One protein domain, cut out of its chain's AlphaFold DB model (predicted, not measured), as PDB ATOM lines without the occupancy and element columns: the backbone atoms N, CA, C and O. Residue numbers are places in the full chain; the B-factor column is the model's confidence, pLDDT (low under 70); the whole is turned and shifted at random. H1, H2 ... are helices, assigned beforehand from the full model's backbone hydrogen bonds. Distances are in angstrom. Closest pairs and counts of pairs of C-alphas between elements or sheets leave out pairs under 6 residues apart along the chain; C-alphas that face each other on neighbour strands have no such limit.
ATOM      1  N   ILE A  16     101.026 -14.234  -7.696       95.62
ATOM      2  CA  ILE A  16     101.628 -12.905  -7.526       95.62
ATOM      3  C   ILE A  16     101.267 -12.291  -6.169       95.62
ATOM      4  O   ILE A  16     102.111 -11.678  -5.518       95.62
ATOM      5  N   ASN A  17     100.041 -12.509  -5.694       95.94
ATOM      6  CA  ASN A  17      99.603 -12.038  -4.387       95.94
ATOM      7  C   ASN A  17     100.314 -12.842  -3.288       95.94
ATOM      8  O   ASN A  17     100.742 -12.259  -2.295       95.94
ATOM      9  N   LEU A  18     100.523 -14.150  -3.474       95.25
ATOM     10  CA  LEU A  18     101.294 -14.977  -2.543       95.25
ATOM     11  C   LEU A  18     102.739 -14.476  -2.400       95.25
ATOM     12  O   LEU A  18     103.186 -14.242  -1.282       95.25
ATOM     13  N   ARG A  19     103.426 -14.192  -3.509       96.50
ATOM     14  CA  ARG A  19     104.794 -13.642  -3.491       96.50
ATOM     15  C   ARG A  19     104.882 -12.260  -2.846       96.50
ATOM     16  O   ARG A  19     105.823 -11.969  -2.113       96.50
ATOM     17  N   ILE A  20     103.884 -11.401  -3.058       96.81
ATOM     18  CA  ILE A  20     103.804 -10.116  -2.344       96.81
ATOM     19  C   ILE A  20     103.597 -10.354  -0.841       96.81
ATOM     20  O   ILE A  20     104.185  -9.651  -0.022       96.81
ATOM     21  N   LYS A  21     102.806 -11.359  -0.453       96.44
ATOM     22  CA  LYS A  21     102.617 -11.735   0.953       96.44
ATOM     23  C   LYS A  21     103.915 -12.245   1.586       96.44
ATOM     24  O   LYS A  21     104.212 -11.870   2.716       96.44
ATOM     25  N   GLU A  22     104.694 -13.046   0.864       95.81
ATOM     26  CA  GLU A  22     106.032 -13.491   1.283       95.81
ATOM     27  C   GLU A  22     106.965 -12.297   1.517       95.81
ATOM     28  O   GLU A  22     107.585 -12.202   2.574       95.81
ATOM     29  N   LEU A  23     106.971 -11.325   0.598       96.50
ATOM     30  CA  LEU A  23     107.729 -10.079   0.740       96.50
ATOM     31  C   LEU A  23     107.339  -9.271   1.983       96.50
ATOM     32  O   LEU A  23     108.213  -8.771   2.686       96.50
ATOM     33  N   ILE A  24     106.041  -9.141   2.264       96.38
ATOM     34  CA  ILE A  24     105.546  -8.438   3.458       96.38
ATOM     35  C   ILE A  24     106.008  -9.163   4.728       96.38
ATOM     36  O   ILE A  24     106.438  -8.531   5.693       96.38
ATOM     37  N   THR A  25     105.957 -10.495   4.739       96.12
ATOM     38  CA  THR A  25     106.467 -11.293   5.859       96.12
ATOM     39  C   THR A  25     107.967 -11.081   6.060       96.12
ATOM     40  O   THR A  25     108.393 -10.847   7.186       96.12
ATOM     41  N   GLU A  26     108.764 -11.110   4.991       95.94
ATOM     42  CA  GLU A  26     110.221 -10.996   5.085       95.94
ATOM     43  C   GLU A  26     110.697  -9.578   5.438       95.94
ATOM     44  O   GLU A  26     111.612  -9.415   6.241       95.94
ATOM     45  N   LYS A  27     110.100  -8.541   4.839       94.88
ATOM     46  CA  LYS A  27     110.577  -7.155   4.977       94.88
ATOM     47  C   LYS A  27     109.978  -6.419   6.157       94.88
ATOM     48  O   LYS A  27     110.657  -5.596   6.761       94.88
ATOM     49  N   THR A  28     108.726  -6.712   6.491       95.12
ATOM     50  CA  THR A  28     107.991  -5.959   7.511       95.12
ATOM     51  C   THR A  28     107.333  -6.851   8.554       95.12
ATOM     52  O   THR A  28     106.428  -6.402   9.260       95.12
ATOM     53  N   PHE A  29     107.779  -8.107   8.676       94.50
ATOM     54  CA  PHE A  29     107.274  -9.076   9.656       94.50
ATOM     55  C   PHE A  29     105.748  -9.249   9.589       94.50
ATOM     56  O   PHE A  29     105.075  -9.412  10.605       94.50
ATOM     57  N   GLY A  30     105.179  -9.163   8.382       92.25
ATOM     58  CA  GLY A  30     103.740  -9.305   8.156       92.25
ATOM     59  C   GLY A  30     102.949  -7.997   8.274       92.25
ATOM     60  O   GLY A  30     101.736  -7.997   8.068       92.25
ATOM     61  N   ASN A  31     103.595  -6.868   8.581       95.88
ATOM     62  CA  ASN A  31     102.919  -5.586   8.750       95.88
ATOM     63  C   ASN A  31     102.660  -4.905   7.392       95.88
ATOM     64  O   ASN A  31     103.557  -4.298   6.796       95.88
ATOM     65  N   THR A  32     101.410  -4.962   6.923       95.00
ATOM     66  CA  THR A  32     100.990  -4.373   5.641       95.00
ATOM     67  C   THR A  32     101.045  -2.844   5.632       95.00
ATOM     68  O   THR A  32     101.315  -2.250   4.588       95.00
ATOM     69  N   ALA A  33     100.854  -2.189   6.781       95.69
ATOM     70  CA  ALA A  33     100.950  -0.736   6.906       95.69
ATOM     71  C   ALA A  33     102.397  -0.251   6.746       95.69
ATOM     72  O   ALA A  33     102.664   0.692   5.999       95.69
ATOM     73  N   ALA A  34     103.336  -0.927   7.415       95.69
ATOM     74  CA  ALA A  34     104.764  -0.656   7.283       95.69
ATOM     75  C   ALA A  34     105.236  -0.898   5.844       95.69
ATOM     76  O   ALA A  34     105.905  -0.038   5.276       95.69
ATOM     77  N   PHE A  35     104.790  -1.996   5.229       97.06
ATOM     78  CA  PHE A  35     105.117  -2.318   3.841       97.06
ATOM     79  C   PHE A  35     104.616  -1.246   2.873       97.06
ATOM     80  O   PHE A  35     105.393  -0.714   2.085       97.06
ATOM     81  N   ALA A  36     103.337  -0.862   2.977       96.38
ATOM     82  CA  ALA A  36     102.749   0.193   2.156       96.38
ATOM     83  C   ALA A  36     103.516   1.516   2.289       96.38
ATOM     84  O   ALA A  36     103.734   2.208   1.291       96.38
ATOM     85  N   ARG A  37     103.967   1.856   3.503       95.06
ATOM     86  CA  ARG A  37     104.794   3.039   3.756       95.06
ATOM     87  C   ARG A  37     106.148   2.941   3.051       95.06
ATOM     88  O   ARG A  37     106.502   3.876   2.341       95.06
ATOM     89  N   GLU A  38     106.870   1.832   3.194       94.56
ATOM     90  CA  GLU A  38     108.198   1.638   2.588       94.56
ATOM     91  C   GLU A  38     108.168   1.724   1.059       94.56
ATOM     92  O   GLU A  38     108.933   2.482   0.460       94.56
ATOM     93  N   ILE A  39     107.236   1.019   0.413       94.38
ATOM     94  CA  ILE A  39     107.114   1.042  -1.053       94.38
ATOM     95  C   ILE A  39     106.574   2.389  -1.577       94.38
ATOM     96  O   ILE A  39     106.788   2.749  -2.738       94.38
ATOM     97  N   SER A  40     105.909   3.177  -0.724       93.81
ATOM     98  CA  SER A  40     105.421   4.520  -1.068       93.81
ATOM     99  C   SER A  40     106.503   5.590  -1.075       93.81
ATOM    100  O   SER A  40     106.368   6.560  -1.817       93.81
ATOM    101  N   GLU A  41     107.555   5.474  -0.263       89.19
ATOM    102  CA  GLU A  41     108.559   6.541  -0.128       89.19
ATOM    103  C   GLU A  41     109.278   6.835  -1.451       89.19
ATOM    104  O   GLU A  41     109.464   7.995  -1.827       89.19
ATOM    105  N   ASN A  42     109.601   5.799  -2.224       82.38
ATOM    106  CA  ASN A  42     110.198   5.974  -3.549       82.38
ATOM    107  C   ASN A  42     109.214   6.587  -4.556       82.38
ATOM    108  O   ASN A  42     109.595   7.450  -5.352       82.38
ATOM    109  N   LEU A  43     107.932   6.217  -4.478       85.56
ATOM    110  CA  LEU A  43     106.891   6.788  -5.329       85.56
ATOM    111  C   LEU A  43     106.670   8.278  -5.031       85.56
ATOM    112  O   LEU A  43     106.572   9.082  -5.961       85.56
ATOM    113  N   LYS A  44     106.673   8.671  -3.750       88.31
ATOM    114  CA  LYS A  44     106.595  10.076  -3.324       88.31
ATOM    115  C   LYS A  44     107.749  10.893  -3.890       88.31
ATOM    116  O   LYS A  44     107.511  11.972  -4.421       88.31
ATOM    117  N   LYS A  45     108.983  10.377  -3.840       84.62
ATOM    118  CA  LYS A  45     110.162  11.060  -4.406       84.62
ATOM    119  C   LYS A  45     110.010  11.299  -5.912       84.62
ATOM    120  O   LYS A  45     110.232  12.414  -6.373       84.62
ATOM    121  N   LYS A  46     109.567  10.285  -6.667       84.06
ATOM    122  CA  LYS A  46     109.355  10.387  -8.126       84.06
ATOM    123  C   LYS A  46     108.212  11.336  -8.504       84.06
ATOM    124  O   LYS A  46     108.260  11.963  -9.556       84.06
ATOM    125  N   THR A  47     107.197  11.455  -7.649       85.00
ATOM    126  CA  THR A  47     105.967  12.224  -7.918       85.00
ATOM    127  C   THR A  47     105.862  13.520  -7.117       85.00
ATOM    128  O   THR A  47     104.784  14.095  -7.024       85.00
ATOM    129  N   LYS A  48     106.966  13.988  -6.515       85.31
ATOM    130  CA  LYS A  48     107.000  15.197  -5.669       85.31
ATOM    131  C   LYS A  48     105.911  15.210  -4.577       85.31
ATOM    132  O   LYS A  48     105.368  16.256  -4.245       85.31
ATOM    133  N   GLY A  49     105.605  14.040  -4.016       82.38
ATOM    134  CA  GLY A  49     104.635  13.860  -2.933       82.38
ATOM    135  C   GLY A  49     103.179  13.652  -3.365       82.38
ATOM    136  O   GLY A  49     102.333  13.470  -2.498       82.38
ATOM    137  N   GLU A  50     102.872  13.635  -4.665       80.75
ATOM    138  CA  GLU A  50     101.487  13.557  -5.155       80.75
ATOM    139  C   GLU A  50     100.883  12.144  -5.066       80.75
ATOM    140  O   GLU A  50      99.691  11.990  -4.803       80.75
ATOM    141  N   LYS A  51     101.691  11.088  -5.253       86.38
ATOM    142  CA  LYS A  51     101.209   9.697  -5.226       86.38
ATOM    143  C   LYS A  51     101.744   8.918  -4.034       86.38
ATOM    144  O   LYS A  51     102.939   8.929  -3.741       86.38
ATOM    145  N   THR A  52     100.846   8.175  -3.392       89.88
ATOM    146  CA  THR A  52     101.153   7.261  -2.286       89.88
ATOM    147  C   THR A  52     100.377   5.957  -2.444       89.88
ATOM    148  O   THR A  52      99.313   5.927  -3.063       89.88
ATOM    149  N   ILE A  53     100.917   4.868  -1.900       93.31
ATOM    150  CA  ILE A  53     100.238   3.577  -1.812       93.31
ATOM    151  C   ILE A  53      99.678   3.460  -0.397       93.31
ATOM    152  O   ILE A  53     100.411   3.462   0.590       93.31
ATOM    153  N   SER A  54      98.354   3.371  -0.288       94.31
ATOM    154  CA  SER A  54      97.696   3.201   1.006       94.31
ATOM    155  C   SER A  54      97.784   1.753   1.488       94.31
ATOM    156  O   SER A  54      97.763   0.818   0.685       94.31
ATOM    157  N   GLN A  55      97.776   1.559   2.810       95.38
ATOM    158  CA  GLN A  55      97.642   0.230   3.416       95.38
ATOM    159  C   GLN A  55      96.417  -0.514   2.867       95.38
ATOM    160  O   GLN A  55      96.514  -1.683   2.514       95.38
ATOM    161  N   GLN A  56      95.283   0.179   2.715       94.56
ATOM    162  CA  GLN A  56      94.061  -0.414   2.167       94.56
ATOM    163  C   GLN A  56      94.268  -0.991   0.761       94.56
ATOM    164  O   GLN A  56      93.694  -2.028   0.437       94.56
ATOM    165  N   SER A  57      95.087  -0.343  -0.075       93.25
ATOM    166  CA  SER A  57      95.390  -0.839  -1.422       93.25
ATOM    167  C   SER A  57      96.166  -2.155  -1.378       93.25
ATOM    168  O   SER A  57      95.893  -3.043  -2.178       93.25
ATOM    169  N   VAL A  58      97.086  -2.296  -0.420       95.62
ATOM    170  CA  VAL A  58      97.851  -3.530  -0.190       95.62
ATOM    171  C   VAL A  58      96.962  -4.615   0.424       95.62
ATOM    172  O   VAL A  58      96.921  -5.730  -0.083       95.62
ATOM    173  N   ASP A  59      96.176  -4.286   1.452       95.25
ATOM    174  CA  ASP A  59      95.285  -5.235   2.135       95.25
ATOM    175  C   ASP A  59      94.254  -5.863   1.187       95.25
ATOM    176  O   ASP A  59      93.865  -7.020   1.365       95.25
ATOM    177  N   ARG A  60      93.797  -5.111   0.175       93.44
ATOM    178  CA  ARG A  60      92.841  -5.608  -0.823       93.44
ATOM    179  C   ARG A  60      93.398  -6.751  -1.663       93.44
ATOM    180  O   ARG A  60      92.606  -7.582  -2.080       93.44
ATOM    181  N   LEU A  61      94.714  -6.857  -1.850       94.44
ATOM    182  CA  LEU A  61      95.323  -7.970  -2.590       94.44
ATOM    183  C   LEU A  61      95.054  -9.327  -1.921       94.44
ATOM    184  O   LEU A  61      95.069 -10.365  -2.573       94.44
ATOM    185  N   PHE A  62      94.764  -9.337  -0.622       93.81
ATOM    186  CA  PHE A  62      94.569 -10.567   0.150       93.81
ATOM    187  C   PHE A  62      93.106 -10.830   0.504       93.81
ATOM    188  O   PHE A  62      92.813 -11.724   1.297       93.81
ATOM    189  N   LYS A  63      92.178 -10.052  -0.059       91.06
ATOM    190  CA  LYS A  63      90.742 -10.158   0.202       91.06
ATOM    191  C   LYS A  63      90.004 -10.329  -1.118       91.06
ATOM    192  O   LYS A  63      90.250  -9.589  -2.064       91.06
ATOM    193  N   ILE A  64      89.085 -11.288  -1.160       87.44
ATOM    194  CA  ILE A  64      88.203 -11.491  -2.313       87.44
ATOM    195  C   ILE A  64      87.356 -10.231  -2.498       87.44
ATOM    196  O   ILE A  64      86.704  -9.771  -1.554       87.44
ATOM    197  N   ASP A  65      87.365  -9.676  -3.708       83.75
ATOM    198  CA  ASP A  65      86.427  -8.630  -4.083       83.75
ATOM    199  C   ASP A  65      85.101  -9.282  -4.482       83.75
ATOM    200  O   ASP A  65      85.019  -9.967  -5.497       83.75
ATOM    201  N   LYS A  66      84.073  -9.077  -3.654       81.75
ATOM    202  CA  LYS A  66      82.719  -9.625  -3.846       81.75
ATOM    203  C   LYS A  66      81.844  -8.746  -4.749       81.75
ATOM    204  O   LYS A  66      80.617  -8.848  -4.738       81.75
ATOM    205  N   ARG A  67      82.441  -7.770  -5.442       70.88
ATOM    206  CA  ARG A  67      81.724  -6.819  -6.301       70.88
ATOM    207  C   ARG A  67      81.607  -7.396  -7.709       70.88
ATOM    208  O   ARG A  67      82.593  -7.502  -8.430       70.88
ATOM    209  N   GLY A  68      80.375  -7.695  -8.112       59.47
ATOM    210  CA  GLY A  68      80.078  -8.388  -9.367       59.47
ATOM    211  C   GLY A  68      80.107  -9.903  -9.170       59.47
ATOM    212  O   GLY A  68      80.710 -10.390  -8.224       59.47
ATOM    213  N   ASN A  69      79.434 -10.651 -10.043       60.06
ATOM    214  CA  ASN A  69      79.225 -12.107  -9.936       60.06
ATOM    215  C   ASN A  69      80.513 -12.956 -10.100       60.06
ATOM    216  O   ASN A  69      80.451 -14.087 -10.574       60.06
ATOM    217  N   ILE A  70      81.685 -12.393  -9.799       69.75
ATOM    218  CA  ILE A  70      83.000 -13.005  -9.952       69.75
ATOM    219  C   ILE A  70      83.789 -12.696  -8.680       69.75
ATOM    220  O   ILE A  70      84.394 -11.632  -8.555       69.75
ATOM    221  N   ASP A  71      83.790 -13.648  -7.753       79.38
ATOM    222  CA  ASP A  71      84.631 -13.615  -6.561       79.38
ATOM    223  C   ASP A  71      86.096 -13.795  -6.978       79.38
ATOM    224  O   ASP A  71      86.551 -14.907  -7.254       79.38
ATOM    225  N   LYS A  72      86.845 -12.691  -7.058       85.25
ATOM    226  CA  LYS A  72      88.268 -12.716  -7.422       85.25
ATOM    227  C   LYS A  72      89.119 -11.863  -6.502       85.25
ATOM    228  O   LYS A  72      88.691 -10.826  -5.996       85.25
ATOM    229  N   TYR A  73      90.362 -12.285  -6.322       89.62
ATOM    230  CA  TYR A  73      91.366 -11.443  -5.691       89.62
ATOM    231  C   TYR A  73      91.776 -10.314  -6.647       89.62
ATOM    232  O   TYR A  73      92.009 -10.571  -7.831       89.62
ATOM    233  N   PRO A  74      91.876  -9.069  -6.161       90.88
ATOM    234  CA  PRO A  74      92.459  -7.978  -6.923       90.88
ATOM    235  C   PRO A  74      93.903  -8.277  -7.322       90.88
ATOM    236  O   PRO A  74      94.700  -8.756  -6.513       90.88
ATOM    237  N   GLU A  75      94.242  -7.932  -8.558       91.81
ATOM    238  CA  GLU A  75      95.625  -7.927  -9.021       91.81
ATOM    239  C   GLU A  75      96.358  -6.678  -8.505       91.81
ATOM    240  O   GLU A  75      95.757  -5.598  -8.395       91.81
ATOM    241  N   PRO A  76      97.662  -6.784  -8.196       94.62
ATOM    242  CA  PRO A  76      98.460  -5.635  -7.811       94.62
ATOM    243  C   PRO A  76      98.557  -4.640  -8.964       94.62
ATOM    244  O   PRO A  76      98.844  -4.990 -10.108       94.62
ATOM    245  N   SER A  77      98.344  -3.362  -8.652       94.81
ATOM    246  CA  SER A  77      98.498  -2.304  -9.644       94.81
ATOM    247  C   SER A  77      99.955  -2.198 -10.096       94.81
ATOM    248  O   SER A  77     100.884  -2.467  -9.330       94.81
ATOM    249  N   LYS A  78     100.171  -1.705 -11.319       93.50
ATOM    250  CA  LYS A  78     101.521  -1.428 -11.828       93.50
ATOM    251  C   LYS A  78     102.337  -0.553 -10.867       93.50
ATOM    252  O   LYS A  78     103.516  -0.804 -10.680       93.50
ATOM    253  N   ALA A  79     101.697   0.422 -10.216       92.50
ATOM    254  CA  ALA A  79     102.358   1.273  -9.230       92.50
ATOM    255  C   ALA A  79     102.892   0.475  -8.029       92.50
ATOM    256  O   ALA A  79     104.000   0.737  -7.585       92.50
ATOM    257  N   ILE A  80     102.137  -0.513  -7.533       95.12
ATOM    258  CA  ILE A  80     102.593  -1.404  -6.455       95.12
ATOM    259  C   ILE A  80     103.773  -2.252  -6.933       95.12
ATOM    260  O   ILE A  80     104.774  -2.338  -6.230       95.12
ATOM    261  N   ILE A  81     103.679  -2.842  -8.128       96.38
ATOM    262  CA  ILE A  81     104.740  -3.688  -8.692       96.38
ATOM    263  C   ILE A  81     106.032  -2.886  -8.879       96.38
ATOM    264  O   ILE A  81     107.078  -3.296  -8.384       96.38
ATOM    265  N   ASP A  82     105.962  -1.740  -9.556       93.94
ATOM    266  CA  ASP A  82     107.126  -0.894  -9.823       93.94
ATOM    267  C   ASP A  82     107.751  -0.408  -8.505       93.94
ATOM    268  O   ASP A  82     108.961  -0.520  -8.320       93.94
ATOM    269  N   SER A  83     106.928   0.021  -7.539       94.75
ATOM    270  CA  SER A  83     107.404   0.410  -6.209       94.75
ATOM    271  C   SER A  83     108.090  -0.732  -5.453       94.75
ATOM    272  O   SER A  83     109.073  -0.485  -4.764       94.75
ATOM    273  N   ILE A  84     107.608  -1.974  -5.563       95.88
ATOM    274  CA  ILE A  84     108.265  -3.138  -4.944       95.88
ATOM    275  C   ILE A  84     109.652  -3.351  -5.549       95.88
ATOM    276  O   ILE A  84     110.606  -3.532  -4.798       95.88
ATOM    277  N   LEU A  85     109.763  -3.313  -6.879       94.81
ATOM    278  CA  LEU A  85     111.026  -3.532  -7.592       94.81
ATOM    279  C   LEU A  85     112.037  -2.402  -7.363       94.81
ATOM    280  O   LEU A  85     113.239  -2.645  -7.340       94.81
ATOM    281  N   ASP A  86     111.557  -1.171  -7.197       92.56
ATOM    282  CA  ASP A  86     112.397  -0.015  -6.879       92.56
ATOM    283  C   ASP A  86     112.882  -0.032  -5.421       92.56
ATOM    284  O   ASP A  86     113.984   0.428  -5.122       92.56
ATOM    285  N   THR A  87     112.038  -0.488  -4.491       93.75
ATOM    286  CA  THR A  87     112.333  -0.454  -3.049       93.75
ATOM    287  C   THR A  87     113.132  -1.665  -2.595       93.75
ATOM    288  O   THR A  87     114.045  -1.536  -1.781       93.75
ATOM    289  N   TYR A  88     112.809  -2.840  -3.116       91.00
ATOM    290  CA  TYR A  88     113.481  -4.082  -2.788       91.00
ATOM    291  C   TYR A  88     114.195  -4.562  -4.046       91.00
ATOM    292  O   TYR A  88     113.584  -4.600  -5.107       91.00
ATOM    293  N   ASN A  89     115.474  -4.939  -3.938       92.00
ATOM    294  CA  ASN A  89     116.286  -5.456  -5.051       92.00
ATOM    295  C   ASN A  89     115.817  -6.856  -5.519       92.00
ATOM    296  O   ASN A  89     116.557  -7.840  -5.494       92.00
ATOM    297  N   VAL A  90     114.545  -6.955  -5.881       93.69
ATOM    298  CA  VAL A  90     113.803  -8.171  -6.180       93.69
ATOM    299  C   VAL A  90     113.785  -8.382  -7.689       93.69
ATOM    300  O   VAL A  90     113.685  -7.442  -8.481       93.69
ATOM    301  N   SER A  91     113.874  -9.639  -8.099       94.75
ATOM    302  CA  SER A  91     113.740 -10.040  -9.491       94.75
ATOM    303  C   SER A  91     112.307  -9.836  -9.966       94.75
ATOM    304  O   SER A  91     111.350 -10.391  -9.421       94.75
ATOM    305  N   LYS A  92     112.153  -9.090 -11.062       95.06
ATOM    306  CA  LYS A  92     110.860  -8.938 -11.739       95.06
ATOM    307  C   LYS A  92     110.309 -10.280 -12.223       95.06
ATOM    308  O   LYS A  92     109.102 -10.497 -12.153       95.06
ATOM    309  N   LYS A  93     111.181 -11.177 -12.701       95.12
ATOM    310  CA  LYS A  93     110.777 -12.522 -13.135       95.12
ATOM    311  C   LYS A  93     110.270 -13.352 -11.960       95.12
ATOM    312  O   LYS A  93     109.254 -14.023 -12.104       95.12
ATOM    313  N   TRP A  94     110.891 -13.214 -10.791       96.12
ATOM    314  CA  TRP A  94     110.423 -13.902  -9.594       96.12
ATOM    315  C   TRP A  94     109.068 -13.355  -9.164       96.12
ATOM    316  O   TRP A  94     108.115 -14.111  -9.036       96.12
ATOM    317  N   LEU A  95     108.937 -12.032  -9.040       96.19
ATOM    318  CA  LEU A  95     107.701 -11.413  -8.567       96.19
ATOM    319  C   LEU A  95     106.501 -11.737  -9.469       96.19
ATOM    320  O   LEU A  95     105.416 -12.042  -8.975       96.19
ATOM    321  N   LEU A  96     106.685 -11.685 -10.790       94.62
ATOM    322  CA  LEU A  96     105.591 -11.875 -11.742       94.62
ATOM    323  C   LEU A  96     105.324 -13.349 -12.056       94.62
ATOM    324  O   LEU A  96     104.161 -13.737 -12.118       94.62
ATOM    325  N   LEU A  97     106.372 -14.159 -12.226       94.12
ATOM    326  CA  LEU A  97     106.279 -15.518 -12.776       94.12
ATOM    327  C   LEU A  97     106.711 -16.612 -11.788       94.12
ATOM    328  O   LEU A  97     106.490 -17.786 -12.055       94.12
ATOM    329  N   GLY A  98     107.322 -16.258 -10.656       90.38
ATOM    330  CA  GLY A  98     107.945 -17.225  -9.745       90.38
ATOM    331  C   GLY A  98     109.259 -17.805 -10.275       90.38
ATOM    332  O   GLY A  98     109.753 -18.795  -9.743       90.38
TER     333      GLY A  98
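AT A GLANCE: This is residues 16 to 98 of the 185 residues of an uncharacterized protein of Chryseobacterium sediminis (UniProt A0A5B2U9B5). What shape do these coordinates make? Five short to medium helices make a compact cluster: H4 crosses the later part of H2, residues 38 to 43, H3 packs on the first part of H2, residues 32 to 37, H1 and H2 meet in a corner where H1 ends and H2 begins, and H5 packs on the first residues of H1, 16 to 20. Between H3 and H4 a long loop, residues 63 to 77, swings out from the cluster and folds back. What is it built of, and how large is it? The printed part has 83 residues with five named helices, in the order H1, H2, H3, H4, H5, and no named strand; its class is all helix. It is compact, with a radius of gyration of the C-alphas of 12.8 A and spans of 39 by 29 by 23 A.

IN THESE COORDINATES: Where do the first two helices run? H1 is residues 16 to 28, 17.7 A long, with C-alpha 16 at (101.628, -12.905, -7.526). H2 is residues 32 to 46, 21.8 A long, with C-alpha 32 at (100.990, -4.373, 5.641). Where are the other three? H3 is residues 55 to 62, and H4 is residues 78 to 87, 14.0 A long. H5 is residues 92 to 97, with C-alpha 97 at (106.279, -15.518, -12.776).

HOW THE PARTS SIT: What does H1 touch? With residues 24 to 28 alone it touches H2, about perpendicular at 86 degrees; their closest C-alphas, of Thr 28 and Phe 35, are 5.9 A apart. With residues 16 to 20 alone it touches H5, opposite ways at a steep tilt of 44 degrees; the closest C-alphas are those of Ile 16 and Leu 96, 5.9 A. What else does H2 touch? Its residues 32 to 37 touch H3 at a steep tilt of 60 degrees, opposite ways, closest at the C-alphas of Ala 33 and Gln 55, 4.9 A. Its residues 38 to 43 touch H4, about perpendicular at 89 degrees, closest at the C-alphas of Ile 39 and Ser 83, 5.2 A. Which helices stay apart? H5 is apart from H2 and from H3, and H3 and H4 are only just apart, at 8.1 A. How do the backbones run? In H1, H4 and H5 each O i to N i+4 pair is within hydrogen-bond range; in H2 9 of 11 are, and in H3 2 of 4.

THE WHOLE: How far does it reach? The two C-alphas farthest apart, of Lys 48 and Asn 69, are 39.2 A apart; the printed part has no cut. Which link is long? The link from H3 to H4 is long, with 15 residues, and its C-alphas lie 6 to 25 A from the mean of the C-alphas. Where is confidence low? The mean pLDDT of the printed part is 91.1, and residues 68 to 70 are under 70.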